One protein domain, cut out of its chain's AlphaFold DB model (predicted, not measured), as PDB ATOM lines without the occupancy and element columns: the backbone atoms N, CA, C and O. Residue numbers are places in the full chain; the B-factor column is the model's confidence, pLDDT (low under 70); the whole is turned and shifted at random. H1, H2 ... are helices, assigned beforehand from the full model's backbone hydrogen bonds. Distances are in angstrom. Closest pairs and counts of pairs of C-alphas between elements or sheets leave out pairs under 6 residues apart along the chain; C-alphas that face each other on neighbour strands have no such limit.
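This is residues 47 to 88 and 105 to 171 of the 180 residues of an uncharacterized protein of Massilia buxea (UniProt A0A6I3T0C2). Two crossed layers of helices meet in part: H3 beside H5, and H6 between H1 and H4, with short H2 at one end. Find 109 printed residues with six named helices, H1 to H6, and no named strand, all helix. The whole is compact: radius of gyration of the C-alphas 13.1 A, spans 36 by 36 by 20 A.

H1, residues 47 to 55, touches H2, residues 60 to 64. H3, residues 66 to 88, touches H5, residues 125 to 140, opposite ways at a shallow tilt of 17 degrees, the closest C-alphas Ala 71 and Leu 137, 4.8 A. H4, residues 105 to 117, touches the hub H6, residues 148 to 169. Every O i to N i+4 pair is within hydrogen-bond range in H1, H4 and H5; H2 has 0 of 1, with 1 of 2 O i to N i+3.

Find C-alpha 47 at (-27.823, -3.973, -27.794); H3 runs 34.2 A; H6 ends at C-alpha 169, (-37.108, -1.058, -27.769).

Residues 89 to 104 are cut out, C-alphas 88 and 105 lying 13.5 A apart; 30 residues have pLDDT under 70.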
ATOM      1  N   SER A  47     -27.793  -2.516 -27.960       74.31
ATOM      2  CA  SER A  47     -27.823  -3.973 -27.794       74.31
ATOM      3  C   SER A  47     -28.521  -4.673 -28.960       74.31
ATOM      4  O   SER A  47     -28.158  -5.799 -29.276       74.31
ATOM      5  N   ALA A  48     -29.488  -4.019 -29.614       79.75
ATOM      6  CA  ALA A  48     -30.133  -4.540 -30.818       79.75
ATOM      7  C   ALA A  48     -29.177  -4.543 -32.018       79.75
ATOM      8  O   ALA A  48     -29.222  -5.473 -32.815       79.75
ATOM      9  N   ILE A  49     -28.289  -3.550 -32.120       82.12
ATOM     10  CA  ILE A  49     -27.219  -3.523 -33.123       82.12
ATOM     11  C   ILE A  49     -26.239  -4.665 -32.867       82.12
ATOM     12  O   ILE A  49     -25.966  -5.434 -33.779       82.12
ATOM     13  N   VAL A  50     -25.749  -4.826 -31.634       81.31
ATOM     14  CA  VAL A  50     -24.808  -5.906 -31.282       81.31
ATOM     15  C   VAL A  50     -25.426  -7.295 -31.497       81.31
ATOM     16  O   VAL A  50     -24.766  -8.197 -32.008       81.31
ATOM     17  N   ASP A  51     -26.707  -7.466 -31.167       79.50
ATOM     18  CA  ASP A  51     -27.468  -8.696 -31.419       79.50
ATOM     19  C   ASP A  51     -27.674  -8.943 -32.923       79.50
ATOM     20  O   ASP A  51     -27.487 -10.064 -33.391       79.50
ATOM     21  N   ALA A  52     -27.965  -7.899 -33.706       85.31
ATOM     22  CA  ALA A  52     -28.068  -7.989 -35.162       85.31
ATOM     23  C   ALA A  52     -26.718  -8.319 -35.823       85.31
ATOM     24  O   ALA A  52     -26.680  -9.132 -36.745       85.31
ATOM     25  N   LEU A  53     -25.612  -7.755 -35.325       84.38
ATOM     26  CA  LEU A  53     -24.247  -8.091 -35.745       84.38
ATOM     27  C   LEU A  53     -23.904  -9.550 -35.393       84.38
ATOM     28  O   LEU A  53     -23.425 -10.302 -36.237       84.38
ATOM     29  N   THR A  54     -24.263 -10.001 -34.191       83.69
ATOM     30  CA  THR A  54     -24.114 -11.410 -33.788       83.69
ATOM     31  C   THR A  54     -24.953 -12.338 -34.673       83.69
ATOM     32  O   THR A  54     -24.501 -13.417 -35.052       83.69
ATOM     33  N   SER A  55     -26.155 -11.909 -35.076       81.88
ATOM     34  CA  SER A  55     -27.050 -12.674 -35.952       81.88
ATOM     35  C   SER A  55     -26.492 -12.888 -37.361       81.88
ATOM     36  O   SER A  55     -26.879 -13.859 -38.011       81.88
ATOM     37  N   ILE A  56     -25.609 -12.010 -37.840       78.81
ATOM     38  CA  ILE A  56     -24.910 -12.171 -39.126       78.81
ATOM     39  C   ILE A  56     -23.537 -12.848 -38.973       78.81
ATOM     40  O   ILE A  56     -22.828 -13.016 -39.962       78.81
ATOM     41  N   GLY A  57     -23.180 -13.268 -37.752       77.19
ATOM     42  CA  GLY A  57     -21.943 -13.988 -37.443       77.19
ATOM     43  C   GLY A  57     -20.760 -13.104 -37.041       77.19
ATOM     44  O   GLY A  57     -19.644 -13.611 -36.953       77.19
ATOM     45  N   VAL A  58     -20.981 -11.811 -36.792       77.00
ATOM     46  CA  VAL A  58     -19.938 -10.870 -36.363       77.00
ATOM     47  C   VAL A  58     -19.872 -10.848 -34.841       77.00
ATOM     48  O   VAL A  58     -20.886 -10.659 -34.170       77.00
ATOM     49  N   ASP A  59     -18.677 -11.031 -34.281       73.12
ATOM     50  CA  ASP A  59     -18.497 -11.027 -32.831       73.12
ATOM     51  C   ASP A  59     -18.657  -9.608 -32.261       73.12
ATOM     52  O   ASP A  59     -17.870  -8.698 -32.535       73.12
ATOM     53  N   GLY A  60     -19.692  -9.418 -31.442       63.97
ATOM     54  CA  GLY A  60     -20.027  -8.132 -30.832       63.97
ATOM     55  C   GLY A  60     -18.969  -7.566 -29.879       63.97
ATOM     56  O   GLY A  60     -19.043  -6.388 -29.534       63.97
ATOM     57  N   SER A  61     -17.971  -8.357 -29.463       64.12
ATOM     58  CA  SER A  61     -16.890  -7.889 -28.585       64.12
ATOM     59  C   SER A  61     -15.980  -6.876 -29.289       64.12
ATOM     60  O   SER A  61     -15.398  -6.020 -28.625       64.12
ATOM     61  N   ALA A  62     -15.896  -6.926 -30.625       61.12
ATOM     62  CA  ALA A  62     -15.131  -5.977 -31.434       61.12
ATOM     63  C   ALA A  62     -15.837  -4.616 -31.599       61.12
ATOM     64  O   ALA A  62     -15.194  -3.617 -31.908       61.12
ATOM     65  N   ALA A  63     -17.149  -4.533 -31.339       63.09
ATOM     66  CA  ALA A  63     -17.919  -3.291 -31.472       63.09
ATOM     67  C   ALA A  63     -17.581  -2.242 -30.396       63.09
ATOM     68  O   ALA A  63     -18.059  -1.115 -30.466       63.09
ATOM     69  N   SER A  64     -16.771  -2.613 -29.397       67.62
ATOM     70  CA  SER A  64     -16.285  -1.713 -28.342       67.62
ATOM     71  C   SER A  64     -14.950  -1.037 -28.680       67.62
ATOM     72  O   SER A  64     -14.427  -0.292 -27.854       67.62
ATOM     73  N   THR A  65     -14.372  -1.312 -29.852       77.19
ATOM     74  CA  THR A  65     -13.145  -0.656 -30.319       77.19
ATOM     75  C   THR A  65     -13.464   0.730 -30.880       77.19
ATOM     76  O   THR A  65     -14.513   0.926 -31.499       77.19
ATOM     77  N   ASP A  66     -12.557   1.692 -30.690       83.75
ATOM     78  CA  ASP A  66     -12.700   3.059 -31.211       83.75
ATOM     79  C   ASP A  66     -12.955   3.057 -32.730       83.75
ATOM     80  O   ASP A  66     -13.904   3.674 -33.201       83.75
ATOM     81  N   GLU A  67     -12.213   2.231 -33.469       82.88
ATOM     82  CA  GLU A  67     -12.308   2.087 -34.929       82.88
ATOM     83  C   GLU A  67     -13.685   1.564 -35.392       82.88
ATOM     84  O   GLU A  67     -14.275   2.079 -36.342       82.88
ATOM     85  N   ALA A  68     -14.260   0.591 -34.674       83.00
ATOM     86  CA  ALA A  68     -15.609   0.087 -34.943       83.00
ATOM     87  C   ALA A  68     -16.691   1.112 -34.569       83.00
ATOM     88  O   ALA A  68     -17.728   1.183 -35.226       83.00
ATOM     89  N   THR A  69     -16.447   1.925 -33.538       85.62
ATOM     90  CA  THR A  69     -17.357   3.000 -33.115       85.62
ATOM     91  C   THR A  69     -17.388   4.131 -34.142       85.62
ATOM     92  O   THR A  69     -18.464   4.631 -34.469       85.62
ATOM     93  N   GLU A  70     -16.232   4.505 -34.694       88.38
ATOM     94  CA  GLU A  70     -16.118   5.487 -35.777       88.38
ATOM     95  C   GLU A  70     -16.814   4.990 -37.052       88.38
ATOM     96  O   GLU A  70     -17.669   5.691 -37.597       88.38
ATOM     97  N   ALA A  71     -16.542   3.748 -37.473       87.88
ATOM     98  CA  ALA A  71     -17.187   3.146 -38.639       87.88
ATOM     99  C   ALA A  71     -18.710   2.990 -38.458       87.88
ATOM    100  O   ALA A  71     -19.481   3.203 -39.398       87.88
ATOM    101  N   LEU A  72     -19.167   2.675 -37.240       86.81
ATOM    102  CA  LEU A  72     -20.591   2.617 -36.906       86.81
ATOM    103  C   LEU A  72     -21.244   4.003 -36.986       86.81
ATOM    104  O   LEU A  72     -22.375   4.116 -37.459       86.81
ATOM    105  N   GLY A  73     -20.536   5.052 -36.562       88.19
ATOM    106  CA  GLY A  73     -20.983   6.437 -36.695       88.19
ATOM    107  C   GLY A  73     -21.215   6.827 -38.155       88.19
ATOM    108  O   GLY A  73     -22.294   7.316 -38.491       88.19
ATOM    109  N   SER A  74     -20.253   6.529 -39.032       89.69
ATOM    110  CA  SER A  74     -20.386   6.754 -40.478       89.69
ATOM    111  C   SER A  74     -21.523   5.938 -41.092       89.69
ATOM    112  O   SER A  74     -22.312   6.471 -41.869       89.69
ATOM    113  N   PHE A  75     -21.670   4.669 -40.700       89.25
ATOM    114  CA  PHE A  75     -22.777   3.825 -41.150       89.25
ATOM    115  C   PHE A  75     -24.148   4.387 -40.743       89.25
ATOM    116  O   PHE A  75     -25.082   4.381 -41.540       89.25
ATOM    117  N   MET A  76     -24.294   4.892 -39.516       88.19
ATOM    118  CA  MET A  76     -25.556   5.475 -39.048       88.19
ATOM    119  C   MET A  76     -25.895   6.793 -39.748       88.19
ATOM    120  O   MET A  76     -27.072   7.059 -40.001       88.19
ATOM    121  N   GLU A  77     -24.892   7.617 -40.051       87.19
ATOM    122  CA  GLU A  77     -25.078   8.846 -40.825       87.19
ATOM    123  C   GLU A  77     -25.576   8.531 -42.240       87.19
ATOM    124  O   GLU A  77     -26.566   9.114 -42.692       87.19
ATOM    125  N   ASP A  78     -24.972   7.532 -42.887       87.69
ATOM    126  CA  ASP A  78     -25.378   7.066 -44.213       87.69
ATOM    127  C   ASP A  78     -26.778   6.431 -44.190       87.69
ATOM    128  O   ASP A  78     -27.626   6.744 -45.024       87.69
ATOM    129  N   LEU A  79     -27.081   5.634 -43.159       85.81
ATOM    130  CA  LEU A  79     -28.401   5.041 -42.942       85.81
ATOM    131  C   LEU A  79     -29.484   6.118 -42.814       85.81
ATOM    132  O   LEU A  79     -30.522   6.026 -43.464       85.81
ATOM    133  N   MET A  80     -29.252   7.155 -42.004       81.69
ATOM    134  CA  MET A  80     -30.193   8.272 -41.848       81.69
ATOM    135  C   MET A  80     -30.330   9.105 -43.124       81.69
ATOM    136  O   MET A  80     -31.434   9.553 -43.441       81.69
ATOM    137  N   GLY A  81     -29.244   9.278 -43.879       80.88
ATOM    138  CA  GLY A  81     -29.276   9.912 -45.196       80.88
ATOM    139  C   GLY A  81     -30.109   9.117 -46.204       80.88
ATOM    140  O   GLY A  81     -30.965   9.686 -46.886       80.88
ATOM    141  N   ALA A  82     -29.914   7.799 -46.250       78.56
ATOM    142  CA  ALA A  82     -30.655   6.888 -47.114       78.56
ATOM    143  C   ALA A  82     -32.151   6.849 -46.758       78.56
ATOM    144  O   ALA A  82     -32.984   6.943 -47.663       78.56
ATOM    145  N   LEU A  83     -32.488   6.808 -45.459       75.62
ATOM    146  CA  LEU A  83     -33.877   6.832 -44.985       75.62
ATOM    147  C   LEU A  83     -34.577   8.152 -45.391       75.62
ATOM    148  O   LEU A  83     -35.646   8.166 -46.000       75.62
ATOM    149  N   HIS A  84     -33.950   9.312 -45.148       65.50
ATOM    150  CA  HIS A  84     -34.547  10.602 -45.528       65.50
ATOM    151  C   HIS A  84     -34.720  10.790 -47.041       65.50
ATOM    152  O   HIS A  84     -35.685  11.429 -47.466       65.50
ATOM    153  N   GLY A  85     -33.826  10.233 -47.862       57.09
ATOM    154  CA  GLY A  85     -33.978  10.261 -49.317       57.09
ATOM    155  C   GLY A  85     -35.195   9.463 -49.796       57.09
ATOM    156  O   GLY A  85     -35.890   9.894 -50.719       57.09
ATOM    157  N   GLN A  86     -35.509   8.347 -49.132       55.34
ATOM    158  CA  GLN A  86     -36.575   7.430 -49.535       55.34
ATOM    159  C   GLN A  86     -37.988   7.953 -49.216       55.34
ATOM    160  O   GLN A  86     -38.920   7.734 -49.994       55.34
ATOM    161  N   SER A  87     -38.146   8.727 -48.140       51.28
ATOM    162  CA  SER A  87     -39.430   9.322 -47.732       51.28
ATOM    163  C   SER A  87     -39.943  10.425 -48.689       51.28
ATOM    164  O   SER A  87     -41.118  10.794 -48.660       51.28
ATOM    165  N   THR A  88     -39.100  10.927 -49.603       46.81
ATOM    166  CA  THR A  88     -39.474  11.989 -50.563       46.81
ATOM    167  C   THR A  88     -40.067  11.483 -51.885       46.81
ATOM    168  O   THR A  88     -40.502  12.288 -52.706       46.81
ATOM    169  N   LEU A 105     -40.052   5.208 -39.524       73.19
ATOM    170  CA  LEU A 105     -38.815   4.418 -39.443       73.19
ATOM    171  C   LEU A 105     -39.002   2.933 -39.780       73.19
ATOM    172  O   LEU A 105     -38.152   2.345 -40.436       73.19
ATOM    173  N   SER A 106     -40.105   2.312 -39.354       71.69
ATOM    174  CA  SER A 106     -40.351   0.897 -39.674       71.69
ATOM    175  C   SER A 106     -40.702   0.701 -41.149       71.69
ATOM    176  O   SER A 106     -40.227  -0.248 -41.766       71.69
ATOM    177  N   THR A 107     -41.508   1.602 -41.714       74.75
ATOM    178  CA  THR A 107     -41.849   1.608 -43.143       74.75
ATOM    179  C   THR A 107     -40.622   1.883 -44.004       74.75
ATOM    180  O   THR A 107     -40.438   1.253 -45.039       74.75
ATOM    181  N   ASP A 108     -39.765   2.788 -43.552       77.75
ATOM    182  CA  ASP A 108     -38.575   3.220 -44.264       77.75
ATOM    183  C   ASP A 108     -37.499   2.126 -44.269       77.75
ATOM    184  O   ASP A 108     -37.029   1.725 -45.329       77.75
ATOM    185  N   LEU A 109     -37.254   1.480 -43.120       81.50
ATOM    186  CA  LEU A 109     -36.411   0.282 -43.052       81.50
ATOM    187  C   LEU A 109     -36.932  -0.842 -43.960       81.50
ATOM    188  O   LEU A 109     -36.142  -1.498 -44.633       81.50
ATOM    189  N   GLN A 110     -38.250  -1.063 -44.021       81.56
ATOM    190  CA  GLN A 110     -38.837  -2.048 -44.939       81.56
ATOM    191  C   GLN A 110     -38.666  -1.651 -46.411       81.56
ATOM    192  O   GLN A 110     -38.406  -2.513 -47.256       81.56
ATOM    193  N   GLY A 111     -38.780  -0.359 -46.718       80.31
ATOM    194  CA  GLY A 111     -38.518   0.192 -48.041       80.31
ATOM    195  C   GLY A 111     -37.063  -0.002 -48.456       80.31
ATOM    196  O   GLY A 111     -36.802  -0.434 -49.579       80.31
ATOM    197  N   LEU A 112     -36.124   0.262 -47.553       82.50
ATOM    198  CA  LEU A 112     -34.693   0.102 -47.774       82.50
ATOM    199  C   LEU A 112     -34.327  -1.373 -47.971       82.50
ATOM    200  O   LEU A 112     -33.662  -1.717 -48.943       82.50
ATOM    201  N   ILE A 113     -34.829  -2.271 -47.114       84.12
ATOM    202  CA  ILE A 113     -34.662  -3.730 -47.253       84.12
ATOM    203  C   ILE A 113     -35.200  -4.211 -48.605       84.12
ATOM    204  O   ILE A 113     -34.572  -5.040 -49.260       84.12
ATOM    205  N   SER A 114     -36.345  -3.680 -49.043       82.25
ATOM    206  CA  SER A 114     -36.932  -4.018 -50.344       82.25
ATOM    207  C   SER A 114     -36.101  -3.478 -51.512       82.25
ATOM    208  O   SER A 114     -35.969  -4.164 -52.525       82.25
ATOM    209  N   ALA A 115     -35.511  -2.286 -51.371       79.06
ATOM    210  CA  ALA A 115     -34.608  -1.691 -52.357       79.06
ATOM    211  C   ALA A 115     -33.274  -2.449 -52.452       79.06
ATOM    212  O   ALA A 115     -32.775  -2.657 -53.554       79.06
ATOM    213  N   LEU A 116     -32.734  -2.937 -51.328       79.06
ATOM    214  CA  LEU A 116     -31.592  -3.852 -51.322       79.06
ATOM    215  C   LEU A 116     -31.965  -5.203 -51.946       79.06
ATOM    216  O   LEU A 116     -31.263  -5.684 -52.827       79.06
ATOM    217  N   GLY A 117     -33.059  -5.835 -51.520       71.06
ATOM    218  CA  GLY A 117     -33.460  -7.165 -51.998       71.06
ATOM    219  C   GLY A 117     -33.867  -7.196 -53.475       71.06
ATOM    220  O   GLY A 117     -33.709  -8.220 -54.139       71.06
ATOM    221  N   SER A 118     -34.348  -6.071 -54.003       67.50
ATOM    222  CA  SER A 118     -34.568  -5.894 -55.433       67.50
ATOM    223  C   SER A 118     -33.207  -5.769 -56.107       67.50
ATOM    224  O   SER A 118     -32.556  -4.731 -56.038       67.50
ATOM    225  N   ASP A 119     -32.762  -6.856 -56.732       55.59
ATOM    226  CA  ASP A 119     -31.557  -6.961 -57.555       55.59
ATOM    227  C   ASP A 119     -31.647  -6.050 -58.795       55.59
ATOM    228  O   ASP A 119     -31.754  -6.486 -59.935       55.59
ATOM    229  N   SER A 120     -31.704  -4.739 -58.581       48.72
ATOM    230  CA  SER A 120     -31.506  -3.763 -59.634       48.72
ATOM    231  C   SER A 120     -30.011  -3.527 -59.708       48.72
ATOM    232  O   SER A 120     -29.388  -3.047 -58.765       48.72
ATOM    233  N   THR A 121     -29.437  -3.878 -60.851       49.59
ATOM    234  CA  THR A 121     -28.046  -3.686 -61.289       49.59
ATOM    235  C   THR A 121     -27.595  -2.215 -61.342       49.59
ATOM    236  O   THR A 121     -26.706  -1.853 -62.107       49.59
ATOM    237  N   GLY A 122     -28.212  -1.347 -60.550       52.53
ATOM    238  CA  GLY A 122     -27.812   0.020 -60.291       52.53
ATOM    239  C   GLY A 122     -27.973   0.249 -58.801       52.53
ATOM    240  O   GLY A 122     -29.090   0.417 -58.323       52.53
ATOM    241  N   ALA A 123     -26.855   0.225 -58.075       50.19
ATOM    242  CA  ALA A 123     -26.799   0.829 -56.759       50.19
ATOM    243  C   ALA A 123     -27.288   2.269 -56.923       50.19
ATOM    244  O   ALA A 123     -26.612   3.092 -57.537       50.19
ATOM    245  N   THR A 124     -28.485   2.575 -56.434       55.88
ATOM    246  CA  THR A 124     -28.823   3.956 -56.109       55.88
ATOM    247  C   THR A 124     -27.699   4.436 -55.192       55.88
ATOM    248  O   THR A 124     -27.368   3.705 -54.255       55.88
ATOM    249  N   ASP A 125     -27.076   5.583 -55.477       65.44
ATOM    250  CA  ASP A 125     -25.870   6.077 -54.780       65.44
ATOM    251  C   ASP A 125     -25.910   5.837 -53.257       65.44
ATOM    252  O   ASP A 125     -24.939   5.361 -52.675       65.44
ATOM    253  N   SER A 126     -27.073   6.043 -52.629       70.44
ATOM    254  CA  SER A 126     -27.313   5.836 -51.195       70.44
ATOM    255  C   SER A 126     -27.188   4.382 -50.715       70.44
ATOM    256  O   SER A 126     -26.642   4.135 -49.652       70.44
ATOM    257  N   THR A 127     -27.661   3.386 -51.468       77.56
ATOM    258  CA  THR A 127     -27.519   1.970 -51.076       77.56
ATOM    259  C   THR A 127     -26.087   1.475 -51.282       77.56
ATOM    260  O   THR A 127     -25.606   0.638 -50.519       77.56
ATOM    261  N   GLY A 128     -25.393   2.011 -52.293       80.25
ATOM    262  CA  GLY A 128     -23.970   1.749 -52.516       80.25
ATOM    263  C   GLY A 128     -23.087   2.343 -51.415       80.25
ATOM    264  O   GLY A 128     -22.193   1.655 -50.922       80.25
ATOM    265  N   ALA A 129     -23.370   3.577 -50.991       83.81
ATOM    266  CA  ALA A 129     -22.687   4.244 -49.882       83.81
ATOM    267  C   ALA A 129     -22.926   3.523 -48.541       83.81
ATOM    268  O   ALA A 129     -21.972   3.231 -47.812       83.81
ATOM    269  N   LEU A 130     -24.166   3.090 -48.289       87.06
ATOM    270  CA  LEU A 130     -24.526   2.315 -47.102       87.06
ATOM    271  C   LEU A 130     -23.816   0.958 -47.062       87.06
ATOM    272  O   LEU A 130     -23.333   0.519 -46.020       87.06
ATOM    273  N   GLN A 131     -23.719   0.283 -48.207       86.62
ATOM    274  CA  GLN A 131     -22.978  -0.969 -48.316       86.62
ATOM    275  C   GLN A 131     -21.473  -0.755 -48.092       86.62
ATOM    276  O   GLN A 131     -20.821  -1.588 -47.461       86.62
ATOM    277  N   GLY A 132     -20.920   0.354 -48.592       86.75
ATOM    278  CA  GLY A 132     -19.525   0.738 -48.386       86.75
ATOM    279  C   GLY A 132     -19.197   0.950 -46.910       86.75
ATOM    280  O   GLY A 132     -18.298   0.291 -46.393       86.75
ATOM    281  N   SER A 133     -19.973   1.791 -46.221       89.75
ATOM    282  CA  SER A 133     -19.805   2.066 -44.786       89.75
ATOM    283  C   SER A 133     -20.042   0.825 -43.916       89.75
ATOM    284  O   SER A 133     -19.314   0.598 -42.952       89.75
ATOM    285  N   PHE A 134     -20.983  -0.049 -44.289       89.25
ATOM    286  CA  PHE A 134     -21.183  -1.335 -43.614       89.25
ATOM    287  C   PHE A 134     -19.994  -2.291 -43.793       89.25
ATOM    288  O   PHE A 134     -19.622  -3.005 -42.862       89.25
ATOM    289  N   LYS A 135     -19.348  -2.288 -44.966       87.88
ATOM    290  CA  LYS A 135     -18.119  -3.060 -45.190       87.88
ATOM    291  C   LYS A 135     -16.963  -2.540 -44.337       87.88
ATOM    292  O   LYS A 135     -16.202  -3.342 -43.795       87.88
ATOM    293  N   GLU A 136     -16.821  -1.221 -44.220       89.38
ATOM    294  CA  GLU A 136     -15.808  -0.614 -43.346       89.38
ATOM    295  C   GLU A 136     -16.061  -0.966 -41.881       89.38
ATOM    296  O   GLU A 136     -15.130  -1.370 -41.191       89.38
ATOM    297  N   LEU A 137     -17.323  -0.951 -41.443       89.31
ATOM    298  CA  LEU A 137     -17.726  -1.433 -40.124       89.31
ATOM    299  C   LEU A 137     -17.339  -2.903 -39.905       89.31
ATOM    300  O   LEU A 137     -16.729  -3.225 -38.890       89.31
ATOM    301  N   LEU A 138     -17.640  -3.797 -40.852       87.06
ATOM    302  CA  LEU A 138     -17.256  -5.214 -40.771       87.06
ATOM    303  C   LEU A 138     -15.738  -5.402 -40.691       87.06
ATOM    304  O   LEU A 138     -15.259  -6.212 -39.900       87.06
ATOM    305  N   THR A 139     -14.996  -4.626 -41.476       87.00
ATOM    306  CA  THR A 139     -13.530  -4.657 -41.495       87.00
ATOM    307  C   THR A 139     -12.960  -4.170 -40.162       87.00
ATOM    308  O   THR A 139     -12.089  -4.831 -39.597       87.00
ATOM    309  N   ALA A 140     -13.493  -3.073 -39.613       85.75
ATOM    310  CA  ALA A 140     -13.125  -2.546 -38.298       85.75
ATOM    311  C   ALA A 140     -13.490  -3.515 -37.155       85.75
ATOM    312  O   ALA A 140     -12.785  -3.602 -36.154       85.75
ATOM    313  N   LEU A 141     -14.560  -4.301 -37.329       83.38
ATOM    314  CA  LEU A 141     -14.960  -5.387 -36.427       83.38
ATOM    315  C   LEU A 141     -14.101  -6.658 -36.589       83.38
ATOM    316  O   LEU A 141     -14.303  -7.632 -35.863       83.38
ATOM    317  N   GLY A 142     -13.150  -6.678 -37.528       75.75
ATOM    318  CA  GLY A 142     -12.262  -7.814 -37.781       75.75
ATOM    319  C   GLY A 142     -12.902  -8.953 -38.580       75.75
ATOM    320  O   GLY A 142     -12.341 -10.048 -38.639       75.75
ATOM    321  N   SER A 143     -14.063  -8.718 -39.193       73.25
ATOM    322  CA  SER A 143     -14.642  -9.645 -40.165       73.25
ATOM    323  C   SER A 143     -13.941  -9.462 -41.507       73.25
ATOM    324  O   SER A 143     -13.748  -8.335 -41.962       73.25
ATOM    325  N   ASP A 144     -13.559 -10.571 -42.142       60.44
ATOM    326  CA  ASP A 144     -13.034 -10.562 -43.509       60.44
ATOM    327  C   ASP A 144     -14.163 -10.050 -44.409       60.44
ATOM    328  O   ASP A 144     -15.152 -10.750 -44.628       60.44
ATOM    329  N   GLY A 145     -14.098  -8.764 -44.774       60.28
ATOM    330  CA  GLY A 145     -15.138  -8.078 -45.530       60.28
ATOM    331  C   GLY A 145     -15.401  -8.846 -46.816       60.28
ATOM    332  O   GLY A 145     -14.600  -8.769 -47.747       60.28
ATOM    333  N   GLY A 146     -16.494  -9.614 -46.822       60.78
ATOM    334  CA  GLY A 146     -16.860 -10.496 -47.921       60.78
ATOM    335  C   GLY A 146     -17.030  -9.738 -49.232       60.78
ATOM    336  O   GLY A 146     -17.005  -8.504 -49.285       60.78
ATOM    337  N   ASP A 147     -17.232 -10.479 -50.319       57.84
ATOM    338  CA  ASP A 147     -17.492  -9.867 -51.617       57.84
ATOM    339  C   ASP A 147     -18.717  -8.931 -51.529       57.84
ATOM    340  O   ASP A 147     -19.592  -9.082 -50.667       57.84
ATOM    341  N   GLY A 148     -18.795  -7.921 -52.402       62.59
ATOM    342  CA  GLY A 148     -19.879  -6.931 -52.371       62.59
ATOM    343  C   GLY A 148     -21.281  -7.559 -52.398       62.59
ATOM    344  O   GLY A 148     -22.226  -6.991 -51.854       62.59
ATOM    345  N   SER A 149     -21.397  -8.761 -52.964       62.94
ATOM    346  CA  SER A 149     -22.617  -9.571 -52.982       62.94
ATOM    347  C   SER A 149     -22.992 -10.100 -51.588       62.94
ATOM    348  O   SER A 149     -24.143  -9.984 -51.167       62.94
ATOM    349  N   ASP A 150     -22.010 -10.603 -50.835       75.75
ATOM    350  CA  ASP A 150     -22.185 -11.120 -49.473       75.75
ATOM    351  C   ASP A 150     -22.496  -9.988 -48.487       75.75
ATOM    352  O   ASP A 150     -23.399 -10.107 -47.656       75.75
ATOM    353  N   THR A 151     -21.817  -8.846 -48.645       82.31
ATOM    354  CA  THR A 151     -22.018  -7.646 -47.815       82.31
ATOM    355  C   THR A 151     -23.464  -7.148 -47.902       82.31
ATOM    356  O   THR A 151     -24.063  -6.762 -46.901       82.31
ATOM    357  N   LYS A 152     -24.071  -7.203 -49.094       82.69
ATOM    358  CA  LYS A 152     -25.472  -6.825 -49.325       82.69
ATOM    359  C   LYS A 152     -26.451  -7.774 -48.623       82.69
ATOM    360  O   LYS A 152     -27.420  -7.321 -48.006       82.69
ATOM    361  N   THR A 153     -26.203  -9.083 -48.678       84.81
ATOM    362  CA  THR A 153     -27.013 -10.093 -47.972       84.81
ATOM    363  C   THR A 153     -26.871  -9.970 -46.454       84.81
ATOM    364  O   THR A 153     -27.870 -10.059 -45.732       84.81
ATOM    365  N   GLN A 154     -25.661  -9.701 -45.964       86.50
ATOM    366  CA  GLN A 154     -25.385  -9.434 -44.551       86.50
ATOM    367  C   GLN A 154     -26.067  -8.149 -44.080       86.50
ATOM    368  O   GLN A 154     -26.741  -8.176 -43.057       86.50
ATOM    369  N   LEU A 155     -25.993  -7.062 -44.850       88.25
ATOM    370  CA  LEU A 155     -26.681  -5.805 -44.555       88.25
ATOM    371  C   LEU A 155     -28.207  -5.991 -44.535       88.25
ATOM    372  O   LEU A 155     -28.884  -5.497 -43.639       88.25
ATOM    373  N   THR A 156     -28.757  -6.772 -45.467       87.69
ATOM    374  CA  THR A 156     -30.191  -7.112 -45.483       87.69
ATOM    375  C   THR A 156     -30.595  -7.886 -44.226       87.69
ATOM    376  O   THR A 156     -31.588  -7.554 -43.581       87.69
ATOM    377  N   SER A 157     -29.801  -8.889 -43.845       88.44
ATOM    378  CA  SER A 157     -30.032  -9.700 -42.642       88.44
ATOM    379  C   SER A 157     -29.891  -8.868 -41.362       88.44
ATOM    380  O   SER A 157     -30.702  -8.991 -40.445       88.44
ATOM    381  N   PHE A 158     -28.915  -7.958 -41.332       88.94
ATOM    382  CA  PHE A 158     -28.707  -6.993 -40.259       88.94
ATOM    383  C   PHE A 158     -29.914  -6.062 -40.101       88.94
ATOM    384  O   PHE A 158     -30.453  -5.949 -39.003       88.94
ATOM    385  N   LEU A 159     -30.392  -5.442 -41.185       88.75
ATOM    386  CA  LEU A 159     -31.549  -4.543 -41.153       88.75
ATOM    387  C   LEU A 159     -32.838  -5.276 -40.748       88.75
ATOM    388  O   LEU A 159     -33.654  -4.712 -40.021       88.75
ATOM    389  N   GLN A 160     -33.014  -6.537 -41.156       86.81
ATOM    390  CA  GLN A 160     -34.130  -7.379 -40.710       86.81
ATOM    391  C   GLN A 160     -34.065  -7.678 -39.206       86.81
ATOM    392  O   GLN A 160     -35.069  -7.525 -38.507       86.81
ATOM    393  N   ALA A 161     -32.890  -8.055 -38.691       85.69
ATOM    394  CA  ALA A 161     -32.684  -8.285 -37.263       85.69
ATOM    395  C   ALA A 161     -32.891  -6.993 -36.451       85.69
ATOM    396  O   ALA A 161     -33.608  -6.994 -35.448       85.69
ATOM    397  N   LEU A 162     -32.355  -5.869 -36.932       84.69
ATOM    398  CA  LEU A 162     -32.503  -4.551 -36.320       84.69
ATOM    399  C   LEU A 162     -33.970  -4.096 -36.298       84.69
ATOM    400  O   LEU A 162     -34.468  -3.672 -35.255       84.69
ATOM    401  N   SER A 163     -34.685  -4.239 -37.418       80.12
ATOM    402  CA  SER A 163     -36.109  -3.902 -37.538       80.12
ATOM    403  C   SER A 163     -36.990  -4.774 -36.642       80.12
ATOM    404  O   SER A 163     -37.937  -4.266 -36.055       80.12
ATOM    405  N   GLY A 164     -36.658  -6.057 -36.458       74.31
ATOM    406  CA  GLY A 164     -37.369  -6.944 -35.532       74.31
ATOM    407  C   GLY A 164     -37.126  -6.627 -34.050       74.31
ATOM    408  O   GLY A 164     -37.980  -6.904 -33.208       74.31
ATOM    409  N   LYS A 165     -35.982  -6.014 -33.718       70.50
ATOM    410  CA  LYS A 165     -35.576  -5.680 -32.340       70.50
ATOM    411  C   LYS A 165     -35.926  -4.241 -31.938       70.50
ATOM    412  O   LYS A 165     -36.132  -3.973 -30.755       70.50
ATOM    413  N   LEU A 166     -36.092  -3.330 -32.900       68.50
ATOM    414  CA  LEU A 166     -36.596  -1.968 -32.680       68.50
ATOM    415  C   LEU A 166     -37.972  -1.899 -31.984       68.50
ATOM    416  O   LEU A 166     -38.093  -1.123 -31.040       68.50
ATOM    417  N   PRO A 167     -39.005  -2.685 -32.353       56.16
ATOM    418  CA  PRO A 167     -40.292  -2.667 -31.660       56.16
ATOM    419  C   PRO A 167     -40.204  -3.224 -30.232       56.16
ATOM    420  O   PRO A 167     -41.030  -2.862 -29.398       56.16
ATOM    421  N   ALA A 168     -39.175  -4.018 -29.906       48.69
ATOM    422  CA  ALA A 168     -38.881  -4.409 -28.525       48.69
ATOM    423  C   ALA A 168     -38.261  -3.255 -27.708       48.69
ATOM    424  O   ALA A 168     -38.511  -3.150 -26.509       48.69
ATOM    425  N   ALA A 169     -37.529  -2.339 -28.354       49.12
ATOM    426  CA  ALA A 169     -37.108  -1.058 -27.769       49.12
ATOM    427  C   ALA A 169     -38.215   0.022 -27.819       49.12
ATOM    428  O   ALA A 169     -38.174   1.001 -27.075       49.12
ATOM    429  N   GLY A 170     -39.232  -0.181 -28.665       45.94
ATOM    430  CA  GLY A 170     -40.414   0.667 -28.834       45.94
ATOM    431  C   GLY A 170     -41.432   0.588 -27.693       45.94
ATOM    432  O   GLY A 170     -42.392   1.355 -27.691       45.94
ATOM    433  N   ASN A 171     -41.214  -0.258 -26.678       46.00
ATOM    434  CA  ASN A 171     -41.941  -0.165 -25.409       46.00
ATOM    435  C   ASN A 171     -41.293   0.826 -24.419       46.00
ATOM    436  O   ASN A 171     -41.389   0.666 -23.206       46.00
TER     437      ASN A 171